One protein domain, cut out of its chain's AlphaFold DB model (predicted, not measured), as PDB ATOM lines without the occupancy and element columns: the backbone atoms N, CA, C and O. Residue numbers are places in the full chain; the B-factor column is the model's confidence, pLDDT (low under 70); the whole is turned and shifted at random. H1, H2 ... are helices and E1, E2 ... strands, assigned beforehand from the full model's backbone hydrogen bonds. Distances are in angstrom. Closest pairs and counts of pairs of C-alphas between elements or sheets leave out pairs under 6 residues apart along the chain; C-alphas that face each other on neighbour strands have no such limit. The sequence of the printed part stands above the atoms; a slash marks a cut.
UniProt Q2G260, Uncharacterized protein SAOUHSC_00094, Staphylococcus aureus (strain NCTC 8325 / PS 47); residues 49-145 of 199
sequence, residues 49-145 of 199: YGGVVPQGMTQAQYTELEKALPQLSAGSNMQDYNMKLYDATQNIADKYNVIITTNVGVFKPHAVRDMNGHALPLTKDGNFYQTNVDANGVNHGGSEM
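Overview. This is residues 49 to 145 of the 199 residues of the protein "Uncharacterized protein SAOUHSC_00094" of Staphylococcus aureus (strain NCTC 8325 / PS 47) (UniProt Q2G260). A small two-stranded hairpin, E1 and E2, lies at one end of the domain and the helix H1 at the other, with the long helix H2 and looped chain between them. H1 crosses one side of H2; the long link from H2 to E1 packs on another side of H2, for instance with residues 107 and 119, and residues 73 to 79 stick out. The printed part has 97 residues, with two named helices followed by two named strands in one antiparallel sheet; under half of the residues are in named elements, and the class is mixed, helices and strands. It is compact, with a radius of gyration of the C-alphas of 13.6 A, and spans 39 by 34 by 20 A.

Arrangement. E1, residues 128 to 133, and E2, residues 139 to 145, form an antiparallel hairpin with a tight link, their directions at 159 degrees. N 130 and O 144 are 3.1 A apart and N 140 and O 132 are 2.9 A apart, within hydrogen-bond range. H2, residues 78 to 96, is apart from E2. H1, residues 59 to 68, is apart from both strands. H1 touches residues 85 to 92 of H2 alone; the closest C-alphas, those of Leu 65 and Ala 88, are 6.2 A apart. The two helices run opposite ways at a steep tilt of 45 degrees. In H1 and H2 every O i to N i+4 pair is within hydrogen-bond range. Outside the named strands, residues 100 to 101 pair with residues 106 to 107, antiparallel.

Along the chain. E1 is 13.8 A long and E2 15.2 A, ending at C-alpha 145 (59.104, 8.647, 185.517). H2 is 26.7 A long, from C-alpha 78 (62.953, -8.415, 169.671). H1 is 14.3 A long, from C-alpha 59 (45.895, -19.917, 182.288).

Size, cuts and confidence. The two C-alphas farthest apart, those of Gln 59 and Asn 136, are 39.9 A apart. The printed part has no cut. The link from H2 to E1, 31 residues, is long. Mean pLDDT of the printed part is 77.9; residue 115 and residues 124 to 145 are under 70.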
ATOM      1  N   TYR A  49      56.926 -13.774 178.790       91.02
ATOM      2  CA  TYR A  49      57.380 -13.796 180.192       91.02
ATOM      3  C   TYR A  49      58.134 -15.082 180.608       91.02
ATOM      4  O   TYR A  49      58.082 -15.500 181.762       91.02
ATOM      5  N   GLY A  50      58.816 -15.743 179.664       88.97
ATOM      6  CA  GLY A  50      59.549 -16.986 179.921       88.97
ATOM      7  C   GLY A  50      58.663 -18.220 180.115       88.97
ATOM      8  O   GLY A  50      59.128 -19.221 180.653       88.97
ATOM      9  N   GLY A  51      57.393 -18.180 179.699       91.00
ATOM     10  CA  GLY A  51      56.474 -19.311 179.857       91.00
ATOM     11  C   GLY A  51      55.715 -19.330 181.184       91.00
ATOM     12  O   GLY A  51      54.993 -20.297 181.441       91.00
ATOM     13  N   VAL A  52      55.885 -18.302 182.018       91.77
ATOM     14  CA  VAL A  52      55.250 -18.179 183.334       91.77
ATOM     15  C   VAL A  52      54.030 -17.276 183.225       91.77
ATOM     16  O   VAL A  52      54.122 -16.155 182.728       91.77
ATOM     17  N   VAL A  53      52.889 -17.754 183.725       95.59
ATOM     18  CA  VAL A  53      51.660 -16.960 183.777       95.59
ATOM     19  C   VAL A  53      51.864 -15.774 184.725       95.59
ATOM     20  O   VAL A  53      52.154 -15.994 185.904       95.59
ATOM     21  N   PRO A  54      51.708 -14.526 184.252       95.96
ATOM     22  CA  PRO A  54      51.782 -13.351 185.108       95.96
ATOM     23  C   PRO A  54      50.739 -13.371 186.225       95.96
ATOM     24  O   PRO A  54      49.631 -13.886 186.064       95.96
ATOM     25  N   GLN A  55      51.052 -12.729 187.348       95.75
ATOM     26  CA  GLN A  55      50.086 -12.584 188.432       95.75
ATOM     27  C   GLN A  55      48.890 -11.744 187.964       95.75
ATOM     28  O   GLN A  55      49.061 -10.716 187.311       95.75
ATOM     29  N   GLY A  56      47.679 -12.180 188.321       95.56
ATOM     30  CA  GLY A  56      46.423 -11.558 187.884       95.56
ATOM     31  C   GLY A  56      45.900 -12.081 186.543       95.56
ATOM     32  O   GLY A  56      44.775 -11.762 186.170       95.56
ATOM     33  N   MET A  57      46.673 -12.926 185.852       96.90
ATOM     34  CA  MET A  57      46.259 -13.605 184.630       96.90
ATOM     35  C   MET A  57      45.905 -15.071 184.919       96.90
ATOM     36  O   MET A  57      46.579 -15.766 185.674       96.90
ATOM     37  N   THR A  58      44.836 -15.560 184.300       97.12
ATOM     38  CA  THR A  58      44.470 -16.984 184.306       97.12
ATOM     39  C   THR A  58      45.220 -17.748 183.216       97.12
ATOM     40  O   THR A  58      45.654 -17.171 182.219       97.12
ATOM     41  N   GLN A  59      45.292 -19.075 183.329       97.17
ATOM     42  CA  GLN A  59      45.895 -19.917 182.288       97.17
ATOM     43  C   GLN A  59      45.230 -19.732 180.909       97.17
ATOM     44  O   GLN A  59      45.908 -19.749 179.880       97.17
ATOM     45  N   ALA A  60      43.909 -19.536 180.875       97.59
ATOM     46  CA  ALA A  60      43.169 -19.318 179.634       97.59
ATOM     47  C   ALA A  60      43.536 -17.977 178.978       97.59
ATOM     48  O   ALA A  60      43.787 -17.930 177.776       97.59
ATOM     49  N   GLN A  61      43.643 -16.911 179.776       97.68
ATOM     50  CA  GLN A  61      44.095 -15.594 179.313       97.68
ATOM     51  C   GLN A  61      45.550 -15.632 178.836       97.68
ATOM     52  O   GLN A  61      45.882 -15.042 177.816       97.68
ATOM     53  N   TYR A  62      46.412 -16.386 179.516       97.03
ATOM     54  CA  TYR A  62      47.795 -16.571 179.082       97.03
ATOM     55  C   TYR A  62      47.895 -17.335 177.757       97.03
ATOM     56  O   TYR A  62      48.686 -16.989 176.887       97.03
ATOM     57  N   THR A  63      47.026 -18.322 177.547       95.61
ATOM     58  CA  THR A  63      46.929 -19.012 176.253       95.61
ATOM     59  C   THR A  63      46.426 -18.070 175.149       95.61
ATOM     60  O   THR A  63      46.834 -18.190 173.995       95.61
ATOM     61  N   GLU A  64      45.535 -17.128 175.476       96.80
ATOM     62  CA  GLU A  64      45.116 -16.061 174.554       96.80
ATOM     63  C   GLU A  64      46.288 -15.127 174.213       96.80
ATOM     64  O   GLU A  64      46.482 -14.818 173.038       96.80
ATOM     65  N   LEU A  65      47.114 -14.763 175.203       96.17
ATOM     66  CA  LEU A  65      48.336 -13.982 174.995       96.17
ATOM     67  C   LEU A  65      49.287 -14.678 174.021       96.17
ATOM     68  O   LEU A  65      49.722 -14.071 173.050       96.17
ATOM     69  N   GLU A  66      49.580 -15.959 174.249       93.76
ATOM     70  CA  GLU A  66      50.477 -16.743 173.390       93.76
ATOM     71  C   GLU A  66      50.006 -16.780 171.932       93.76
ATOM     72  O   GLU A  66      50.823 -16.724 171.017       93.76
ATOM     73  N   LYS A  67      48.689 -16.827 171.704       92.98
ATOM     74  CA  LYS A  67      48.097 -16.831 170.357       92.98
ATOM     75  C   LYS A  67      48.113 -15.464 169.677       92.98
ATOM     76  O   LYS A  67      48.061 -15.411 168.452       92.98
ATOM     77  N   ALA A  68      48.136 -14.380 170.449       93.51
ATOM     78  CA  ALA A  68      48.144 -13.022 169.919       93.51
ATOM     79  C   ALA A  68      49.532 -12.582 169.420       93.51
ATOM     80  O   ALA A  68      49.630 -11.606 168.676       93.51
ATOM     81  N   LEU A  69      50.601 -13.279 169.821       91.37
ATOM     82  CA  LEU A  69      51.969 -12.904 169.475       91.37
ATOM     83  C   LEU A  69      52.475 -13.596 168.207       91.37
ATOM     84  O   LEU A  69      52.134 -14.750 167.938       91.37
ATOM     85  N   PRO A  70      53.325 -12.911 167.419       86.99
ATOM     86  CA  PRO A  70      53.965 -13.529 166.270       86.99
ATOM     87  C   PRO A  70      54.947 -14.615 166.720       86.99
ATOM     88  O   PRO A  70      55.625 -14.482 167.740       86.99
ATOM     89  N   GLN A  71      55.066 -15.676 165.921       82.91
ATOM     90  CA  GLN A  71      56.080 -16.701 166.152       82.91
ATOM     91  C   GLN A  71      57.474 -16.121 165.907       82.91
ATOM     92  O   GLN A  71      57.763 -15.594 164.831       82.91
ATOM     93  N   LEU A  72      58.344 -16.243 166.905       81.08
ATOM     94  CA  LEU A  72      59.715 -15.765 166.820       81.08
ATOM     95  C   LEU A  72      60.572 -16.743 166.012       81.08
ATOM     96  O   LEU A  72      60.759 -17.898 166.374       81.08
ATOM     97  N   SER A  73      61.119 -16.251 164.908       76.46
ATOM     98  CA  SER A  73      62.119 -16.938 164.087       76.46
ATOM     99  C   SER A  73      63.516 -16.354 164.306       76.46
ATOM    100  O   SER A  73      63.660 -15.240 164.819       76.46
ATOM    101  N   ALA A  74      64.553 -17.082 163.886       73.05
ATOM    102  CA  ALA A  74      65.922 -16.570 163.869       73.05
ATOM    103  C   ALA A  74      65.978 -15.260 163.058       73.05
ATOM    104  O   ALA A  74      65.646 -15.254 161.877       73.05
ATOM    105  N   GLY A  75      66.343 -14.151 163.707       72.75
ATOM    106  CA  GLY A  75      66.353 -12.814 163.097       72.75
ATOM    107  C   GLY A  75      65.116 -11.954 163.374       72.75
ATOM    108  O   GLY A  75      65.013 -10.856 162.833       72.75
ATOM    109  N   SER A  76      64.185 -12.410 164.215       77.35
ATOM    110  CA  SER A  76      63.059 -11.570 164.634       77.35
ATOM    111  C   SER A  76      63.541 -10.332 165.382       77.35
ATOM    112  O   SER A  76      64.448 -10.400 166.214       77.35
ATOM    113  N   ASN A  77      62.895  -9.198 165.119       82.92
ATOM    114  CA  ASN A  77      63.151  -7.980 165.865       82.92
ATOM    115  C   ASN A  77      62.536  -8.102 167.269       82.92
ATOM    116  O   ASN A  77      61.319  -8.035 167.438       82.92
ATOM    117  N   MET A  78      63.388  -8.272 168.279       82.66
ATOM    118  CA  MET A  78      62.953  -8.415 169.671       82.66
ATOM    119  C   MET A  78      62.256  -7.162 170.214       82.66
ATOM    120  O   MET A  78      61.404  -7.280 171.089       82.66
ATOM    121  N   GLN A  79      62.569  -5.975 169.685       85.01
ATOM    122  CA  GLN A  79      61.896  -4.740 170.081       85.01
ATOM    123  C   GLN A  79      60.435  -4.734 169.608       85.01
ATOM    124  O   GLN A  79      59.541  -4.469 170.407       85.01
ATOM    125  N   ASP A  80      60.192  -5.096 168.345       84.87
ATOM    126  CA  ASP A  80      58.836  -5.226 167.786       84.87
ATOM    127  C   ASP A  80      58.030  -6.308 168.520       84.87
ATOM    128  O   ASP A  80      56.855  -6.123 168.839       84.87
ATOM    129  N   TYR A  81      58.681  -7.421 168.868       87.97
ATOM    130  CA  TYR A  81      58.054  -8.457 169.681       87.97
ATOM    131  C   TYR A  81      57.656  -7.952 171.069       87.97
ATOM    132  O   TYR A  81      56.528  -8.186 171.493       87.97
ATOM    133  N   ASN A  82      58.546  -7.244 171.770       87.68
ATOM    134  CA  ASN A  82      58.255  -6.715 173.103       87.68
ATOM    135  C   ASN A  82      57.112  -5.694 173.074       87.68
ATOM    136  O   ASN A  82      56.251  -5.726 173.950       87.68
ATOM    137  N   MET A  83      57.051  -4.842 172.050       87.67
ATOM    138  CA  MET A  83      55.929  -3.918 171.861       87.67
ATOM    139  C   MET A  83      54.606  -4.674 171.689       87.67
ATOM    140  O   MET A  83      53.648  -4.416 172.416       87.67
ATOM    141  N   LYS A  84      54.574  -5.687 170.815       90.54
ATOM    142  CA  LYS A  84      53.393  -6.548 170.629       90.54
ATOM    143  C   LYS A  84      53.026  -7.322 171.894       90.54
ATOM    144  O   LYS A  84      51.845  -7.492 172.183       90.54
ATOM    145  N   LEU A  85      54.022  -7.765 172.662       92.02
ATOM    146  CA  LEU A  85      53.834  -8.413 173.959       92.02
ATOM    147  C   LEU A  85      53.121  -7.486 174.943       92.02
ATOM    148  O   LEU A  85      52.168  -7.911 175.601       92.02
ATOM    149  N   TYR A  86      53.550  -6.229 175.036       92.03
ATOM    150  CA  TYR A  86      52.939  -5.247 175.930       92.03
ATOM    151  C   TYR A  86      51.530  -4.879 175.470       92.03
ATOM    152  O   TYR A  86      50.615  -4.893 176.291       92.03
ATOM    153  N   ASP A  87      51.319  -4.672 174.170       92.56
ATOM    154  CA  ASP A  87      49.997  -4.394 173.601       92.56
ATOM    155  C   ASP A  87      49.008  -5.529 173.849       92.56
ATOM    156  O   ASP A  87      47.890  -5.301 174.310       92.56
ATOM    157  N   ALA A  88      49.417  -6.771 173.588       95.45
ATOM    158  CA  ALA A  88      48.574  -7.934 173.820       95.45
ATOM    159  C   ALA A  88      48.278  -8.132 175.315       95.45
ATOM    160  O   ALA A  88      47.153  -8.465 175.686       95.45
ATOM    161  N   THR A  89      49.254  -7.868 176.187       94.97
ATOM    162  CA  THR A  89      49.052  -7.937 177.643       94.97
ATOM    163  C   THR A  89      48.081  -6.861 178.119       94.97
ATOM    164  O   THR A  89      47.171  -7.156 178.892       94.97
ATOM    165  N   GLN A  90      48.218  -5.636 177.614       93.67
ATOM    166  CA  GLN A  90      47.297  -4.544 177.908       93.67
ATOM    167  C   GLN A  90      45.886  -4.845 177.402       93.67
ATOM    168  O   GLN A  90      44.927  -4.643 178.136       93.67
ATOM    169  N   ASN A  91      45.745  -5.416 176.204       95.67
ATOM    170  CA  ASN A  91      44.443  -5.821 175.678       95.67
ATOM    171  C   ASN A  91      43.762  -6.868 176.574       95.67
ATOM    172  O   ASN A  91      42.546  -6.830 176.735       95.67
ATOM    173  N   ILE A  92      44.517  -7.786 177.190       96.46
ATOM    174  CA  ILE A  92      43.971  -8.733 178.176       96.46
ATOM    175  C   ILE A  92      43.566  -8.001 179.461       96.46
ATOM    176  O   ILE A  92      42.474  -8.255 179.974       96.46
ATOM    177  N   ALA A  93      44.403  -7.088 179.965       91.69
ATOM    178  CA  ALA A  93      44.075  -6.272 181.135       91.69
ATOM    179  C   ALA A  93      42.771  -5.484 180.919       91.69
ATOM    180  O   ALA A  93      41.890  -5.517 181.775       91.69
ATOM    181  N   ASP A  94      42.614  -4.864 179.746       88.98
ATOM    182  CA  ASP A  94      41.427  -4.111 179.337       88.98
ATOM    183  C   ASP A  94      40.202  -5.024 179.188       88.98
ATOM    184  O   ASP A  94      39.152  -4.774 179.778       88.98
ATOM    185  N   LYS A  95      40.336  -6.117 178.427       96.21
ATOM    186  CA  LYS A  95      39.233  -7.029 178.088       96.21
ATOM    187  C   LYS A  95      38.626  -7.701 179.314       96.21
ATOM    188  O   LYS A  95      37.413  -7.878 179.376       96.21
ATOM    189  N   TYR A  96      39.465  -8.113 180.261       95.88
ATOM    190  CA  TYR A  96      39.024  -8.831 181.457       95.88
ATOM    191  C   TYR A  96      38.958  -7.943 182.702       95.88
ATOM    192  O   TYR A  96      38.599  -8.438 183.769       95.88
ATOM    193  N   ASN A  97      39.276  -6.651 182.571       93.02
ATOM    194  CA  ASN A  97      39.323  -5.685 183.664       93.02
ATOM    195  C   ASN A  97      40.174  -6.180 184.855       93.02
ATOM    196  O   ASN A  97      39.740  -6.162 186.008       93.02
ATOM    197  N   VAL A  98      41.385  -6.664 184.562       92.39
ATOM    198  CA  VAL A  98      42.328  -7.215 185.551       92.39
ATOM    199  C   VAL A  98      43.624  -6.413 185.602       92.39
ATOM    200  O   VAL A  98      44.077  -5.867 184.601       92.39
ATOM    201  N   ILE A  99      44.250  -6.376 186.779       90.89
ATOM    202  CA  ILE A  99      45.615  -5.868 186.941       90.89
ATOM    203  C   ILE A  99      46.580  -7.035 186.739       90.89
ATOM    204  O   ILE A  99      46.480  -8.042 187.439       90.89
ATOM    205  N   ILE A 100      47.526  -6.886 185.816       91.67
ATOM    206  CA  ILE A 100      48.498  -7.922 185.464       91.67
ATOM    207  C   ILE A 100      49.879  -7.476 185.931       91.67
ATOM    208  O   ILE A 100      50.379  -6.442 185.497       91.67
ATOM    209  N   THR A 101      50.507  -8.260 186.805       92.27
ATOM    210  CA  THR A 101      51.864  -7.989 187.299       92.27
ATOM    211  C   THR A 101      52.848  -8.970 186.684       92.27
ATOM    212  O   THR A 101      52.694 -10.187 186.790       92.27
ATOM    213  N   THR A 102      53.870  -8.420 186.035       90.19
ATOM    214  CA  THR A 102      54.915  -9.150 185.310       90.19
ATOM    215  C   THR A 102      56.292  -8.780 185.864       90.19
ATOM    216  O   THR A 102      56.430  -7.866 186.677       90.19
ATOM    217  N   ASN A 103      57.340  -9.439 185.371       85.40
ATOM    218  CA  ASN A 103      58.724  -9.066 185.660       85.40
ATOM    219  C   ASN A 103      59.149  -7.720 185.037       85.40
ATOM    220  O   ASN A 103      60.170  -7.175 185.447       85.40
ATOM    221  N   VAL A 104      58.398  -7.187 184.063       85.25
ATOM    222  CA  VAL A 104      58.704  -5.902 183.401       85.25
ATOM    223  C   VAL A 104      57.895  -4.729 183.962       85.25
ATOM    224  O   VAL A 104      58.269  -3.574 183.768       85.25
ATOM    225  N   GLY A 105      56.804  -5.014 184.676       87.30
ATOM    226  CA  GLY A 105      55.954  -4.011 185.310       87.30
ATOM    227  C   GLY A 105      54.494  -4.440 185.440       87.30
ATOM    228  O   GLY A 105      54.159  -5.625 185.354       87.30
ATOM    229  N   VAL A 106      53.628  -3.458 185.678       89.10
ATOM    230  CA  VAL A 106      52.210  -3.640 186.003       89.10
ATOM    231  C   VAL A 106      51.335  -3.075 184.889       89.10
ATOM    232  O   VAL A 106      51.449  -1.905 184.550       89.10
ATOM    233  N   PHE A 107      50.412  -3.869 184.365       87.49
ATOM    234  CA  PHE A 107      49.400  -3.433 183.404       87.49
ATOM    235  C   PHE A 107      48.067  -3.288 184.132       87.49
ATOM    236  O   PHE A 107      47.619  -4.216 184.807       87.49
ATOM    237  N   LYS A 108      47.443  -2.114 184.031       85.77
ATOM    238  CA  LYS A 108      46.114  -1.835 184.595       85.77
ATOM    239  C   LYS A 108      45.112  -1.664 183.459       85.77
ATOM    240  O   LYS A 108      45.527  -1.191 182.403       85.77
ATOM    241  N   PRO A 109      43.821  -1.961 183.659       84.22
ATOM    242  CA  PRO A 109      42.803  -1.655 182.662       84.22
ATOM    243  C   PRO A 109      42.834  -0.168 182.306       84.22
ATOM    244  O   PRO A 109      42.984   0.682 183.186       84.22
ATOM    245  N   HIS A 110      42.691   0.132 181.022       79.45
ATOM    246  CA  HIS A 110      42.660   1.480 180.465       79.45
ATOM    247  C   HIS A 110      43.902   2.316 180.811       79.45
ATOM    248  O   HIS A 110      43.811   3.534 180.987       79.45
ATOM    249  N   ALA A 111      45.069   1.671 180.932       76.52
ATOM    250  CA  ALA A 111      46.324   2.378 181.141       76.52
ATOM    251  C   ALA A 111      46.664   3.283 179.945       76.52
ATOM    252  O   ALA A 111      46.258   3.042 178.805       76.52
ATOM    253  N   VAL A 112      47.435   4.333 180.230       71.80
ATOM    254  CA  VAL A 112      47.921   5.269 179.215       71.80
ATOM    255  C   VAL A 112      48.838   4.531 178.241       71.80
ATOM    256  O   VAL A 112      49.745   3.806 178.649       71.80
ATOM    257  N   ARG A 113      48.583   4.737 176.950       76.79
ATOM    258  CA  ARG A 113      49.418   4.268 175.842       76.79
ATOM    259  C   ARG A 113      50.355   5.390 175.397       76.79
ATOM    260  O   ARG A 113      50.083   6.563 175.657       76.79
ATOM    261  N   ASP A 114      51.454   5.035 174.743       70.53
ATOM    262  CA  ASP A 114      52.317   6.015 174.091       70.53
ATOM    263  C   ASP A 114      51.609   6.686 172.895       70.53
ATOM    264  O   ASP A 114      50.482   6.343 172.529       70.53
ATOM    265  N   MET A 115      52.272   7.657 172.268       69.94
ATOM    266  CA  MET A 115      51.711   8.399 171.129       69.94
ATOM    267  C   MET A 115      51.475   7.540 169.882       69.94
ATOM    268  O   MET A 115      50.655   7.897 169.040       69.94
ATOM    269  N   ASN A 116      52.157   6.400 169.779       74.47
ATOM    270  CA  ASN A 116      51.967   5.430 168.706       74.47
ATOM    271  C   ASN A 116      50.856   4.415 169.046       74.47
ATOM    272  O   ASN A 116      50.531   3.556 168.229       74.47
ATOM    273  N   GLY A 117      50.249   4.521 170.232       76.03
ATOM    274  CA  GLY A 117      49.192   3.638 170.709       76.03
ATOM    275  C   GLY A 117      49.693   2.364 171.391       76.03
ATOM    276  O   GLY A 117      48.870   1.484 171.672       76.03
ATOM    277  N   HIS A 118      50.990   2.263 171.693       81.41
ATOM    278  CA  HIS A 118      51.564   1.103 172.366       81.41
ATOM    279  C   HIS A 118      51.413   1.178 173.881       81.41
ATOM    280  O   HIS A 118      51.526   2.235 174.504       81.41
ATOM    281  N   ALA A 119      51.163   0.032 174.496       81.21
ATOM    282  CA  ALA A 119      51.067  -0.089 175.933       81.21
ATOM    283  C   ALA A 119      52.433   0.070 176.601       81.21
ATOM    284  O   ALA A 119      53.428  -0.539 176.199       81.21
ATOM    285  N   LEU A 120      52.446   0.830 177.691       78.07
ATOM    286  CA  LEU A 120      53.597   0.953 178.568       78.07
ATOM    287  C   LEU A 120      53.249   0.307 179.909       78.07
ATOM    288  O   LEU A 120      52.256   0.700 180.528       78.07
ATOM    289  N   PRO A 121      54.038  -0.664 180.395       79.52
ATOM    290  CA  PRO A 121      53.853  -1.146 181.755       79.52
ATOM    291  C   PRO A 121      54.046   0.004 182.754       79.52
ATOM    292  O   PRO A 121      54.885   0.874 182.566       79.52
ATOM    293  N   LEU A 122      53.313   0.020 183.859       76.02
ATOM    294  CA  LEU A 122      53.672   0.859 185.000       76.02
ATOM    295  C   LEU A 122      54.852   0.226 185.742       76.02
ATOM    296  O   LEU A 122      54.999  -1.000 185.778       76.02
ATOM    297  N   THR A 123      55.672   1.040 186.402       70.20
ATOM    298  CA  THR A 123      56.631   0.503 187.371       70.20
ATOM    299  C   THR A 123      55.884  -0.184 188.522       70.20
ATOM    300  O   THR A 123      54.695   0.056 188.753       70.20
ATOM    301  N   LYS A 124      56.584  -1.023 189.294       62.10
ATOM    302  CA  LYS A 124      56.036  -1.662 190.507       62.10
ATOM    303  C   LYS A 124      55.460  -0.659 191.518       62.10
ATOM    304  O   LYS A 124      54.530  -0.990 192.243       62.10
ATOM    305  N   ASP A 125      55.984   0.567 191.522       61.82
ATOM    306  CA  ASP A 125      55.556   1.656 192.404       61.82
ATOM    307  C   ASP A 125      54.324   2.399 191.850       61.82
ATOM    308  O   ASP A 125      53.820   3.342 192.456       61.82
ATOM    309  N   GLY A 126      53.815   1.977 190.688       53.84
ATOM    310  CA  GLY A 126      52.650   2.562 190.035       53.84
ATOM    311  C   GLY A 126      52.936   3.868 189.295       53.84
ATOM    312  O   GLY A 126      51.982   4.579 188.978       53.84
ATOM    313  N   ASN A 127      54.204   4.186 189.017       56.65
ATOM    314  CA  ASN A 127      54.561   5.311 188.153       56.65
ATOM    315  C   ASN A 127      54.408   4.907 186.685       56.65
ATOM    316  O   ASN A 127      54.717   3.772 186.311       56.65
ATOM    317  N   PHE A 128      53.937   5.834 185.854       52.67
ATOM    318  CA  PHE A 128      53.906   5.624 184.410       52.67
ATOM    319  C   PHE A 128      55.336   5.736 183.874       52.67
ATOM    320  O   PHE A 128      56.056   6.670 184.241       52.67
ATOM    321  N   TYR A 129      55.740   4.838 182.971       50.78
ATOM    322  CA  TYR A 129      56.736   5.244 181.982       50.78
ATOM    323  C   TYR A 129      56.030   6.260 181.082       50.78
ATOM    324  O   TYR A 129      55.058   5.912 180.421       50.78
ATOM    325  N   GLN A 130      56.452   7.520 181.083       47.34
ATOM    326  CA  GLN A 130      56.096   8.435 180.005       47.34
ATOM    327  C   GLN A 130      57.199   8.295 178.962       47.34
ATOM    328  O   GLN A 130      58.375   8.366 179.311       47.34
ATOM    329  N   THR A 131      56.863   7.982 177.710       45.09
ATOM    330  CA  THR A 131      57.882   8.009 176.655       45.09
ATOM    331  C   THR A 131      58.251   9.467 176.406       45.09
ATOM    332  O   THR A 131      57.366  10.319 176.336       45.09
ATOM    333  N   ASN A 132      59.540   9.768 176.245       44.12
ATOM    334  CA  ASN A 132      59.995  11.088 175.796       44.12
ATOM    335  C   ASN A 132      59.749  11.270 174.288       44.12
ATOM    336  O   ASN A 132      60.644  11.668 173.543       44.12
ATOM    337  N   VAL A 133      58.558  10.899 173.816       39.30
ATOM    338  CA  VAL A 133      58.118  11.152 172.447       39.30
ATOM    339  C   VAL A 133      57.435  12.513 172.442       39.30
ATOM    340  O   VAL A 133      56.537  12.751 173.245       39.30
ATOM    341  N   ASP A 134      57.898  13.434 171.600       40.76
ATOM    342  CA  ASP A 134      57.257  14.742 171.452       40.76
ATOM    343  C   ASP A 134      56.015  14.679 170.546       40.76
ATOM    344  O   ASP A 134      55.737  13.669 169.903       40.76
ATOM    345  N   ALA A 135      55.267  15.784 170.451       39.23
ATOM    346  CA  ALA A 135      54.060  15.885 169.623       39.23
ATOM    347  C   ALA A 135      54.286  15.617 168.116       39.23
ATOM    348  O   ALA A 135      53.313  15.482 167.375       39.23
ATOM    349  N   ASN A 136      55.543  15.538 167.663       36.04
ATOM    350  CA  ASN A 136      55.923  15.240 166.284       36.04
ATOM    351  C   ASN A 136      56.350  13.771 166.096       36.04
ATOM    352  O   ASN A 136      56.765  13.394 165.001       36.04
ATOM    353  N   GLY A 137      56.270  12.941 167.142       36.10
ATOM    354  CA  GLY A 137      56.646  11.528 167.096       36.10
ATOM    355  C   GLY A 137      58.147  11.263 167.251       36.10
ATOM    356  O   GLY A 137      58.584  10.132 167.031       36.10
ATOM    357  N   VAL A 138      58.957  12.259 167.632       35.65
ATOM    358  CA  VAL A 138      60.403  12.070 167.837       35.65
ATOM    359  C   VAL A 138      60.653  11.505 169.230       35.65
ATOM    360  O   VAL A 138      60.346  12.145 170.230       35.65
ATOM    361  N   ASN A 139      61.237  10.308 169.293       41.23
ATOM    362  CA  ASN A 139      61.684   9.685 170.537       41.23
ATOM    363  C   ASN A 139      63.041  10.272 170.959       41.23
ATOM    364  O   ASN A 139      64.063   9.958 170.349       41.23
ATOM    365  N   HIS A 140      63.055  11.097 172.007       42.40
ATOM    366  CA  HIS A 140      64.274  11.733 172.531       42.40
ATOM    367  C   HIS A 140      65.101  10.826 173.457       42.40
ATOM    368  O   HIS A 140      66.125  11.248 173.989       42.40
ATOM    369  N   GLY A 141      64.694   9.567 173.633       34.85
ATOM    370  CA  GLY A 141      65.323   8.639 174.562       34.85
ATOM    371  C   GLY A 141      64.973   8.947 176.021       34.85
ATOM    372  O   GLY A 141      64.804  10.092 176.432       34.85
ATOM    373  N   GLY A 142      64.865   7.886 176.822       39.35
ATOM    374  CA  GLY A 142      64.444   7.961 178.220       39.35
ATOM    375  C   GLY A 142      62.930   7.813 178.376       39.35
ATOM    376  O   GLY A 142      62.144   8.419 177.653       39.35
ATOM    377  N   SER A 143      62.515   6.959 179.305       43.33
ATOM    378  CA  SER A 143      61.187   7.051 179.890       43.33
ATOM    379  C   SER A 143      61.304   7.934 181.125       43.33
ATOM    380  O   SER A 143      61.957   7.553 182.098       43.33
ATOM    381  N   GLU A 144      60.742   9.138 181.094       41.53
ATOM    382  CA  GLU A 144      60.708   9.960 182.298       41.53
ATOM    383  C   GLU A 144      59.643   9.382 183.243       41.53
ATOM    384  O   GLU A 144      58.515   9.066 182.846       41.53
ATOM    385  N   MET A 145      60.027   9.142 184.499       39.30
ATOM    386  CA  MET A 145      59.104   8.647 185.517       39.30
ATOM    387  C   MET A 145      58.102   9.751 185.837       39.30
ATOM    388  O   MET A 145      58.419  10.679 186.583       39.30
TER     389      MET A 145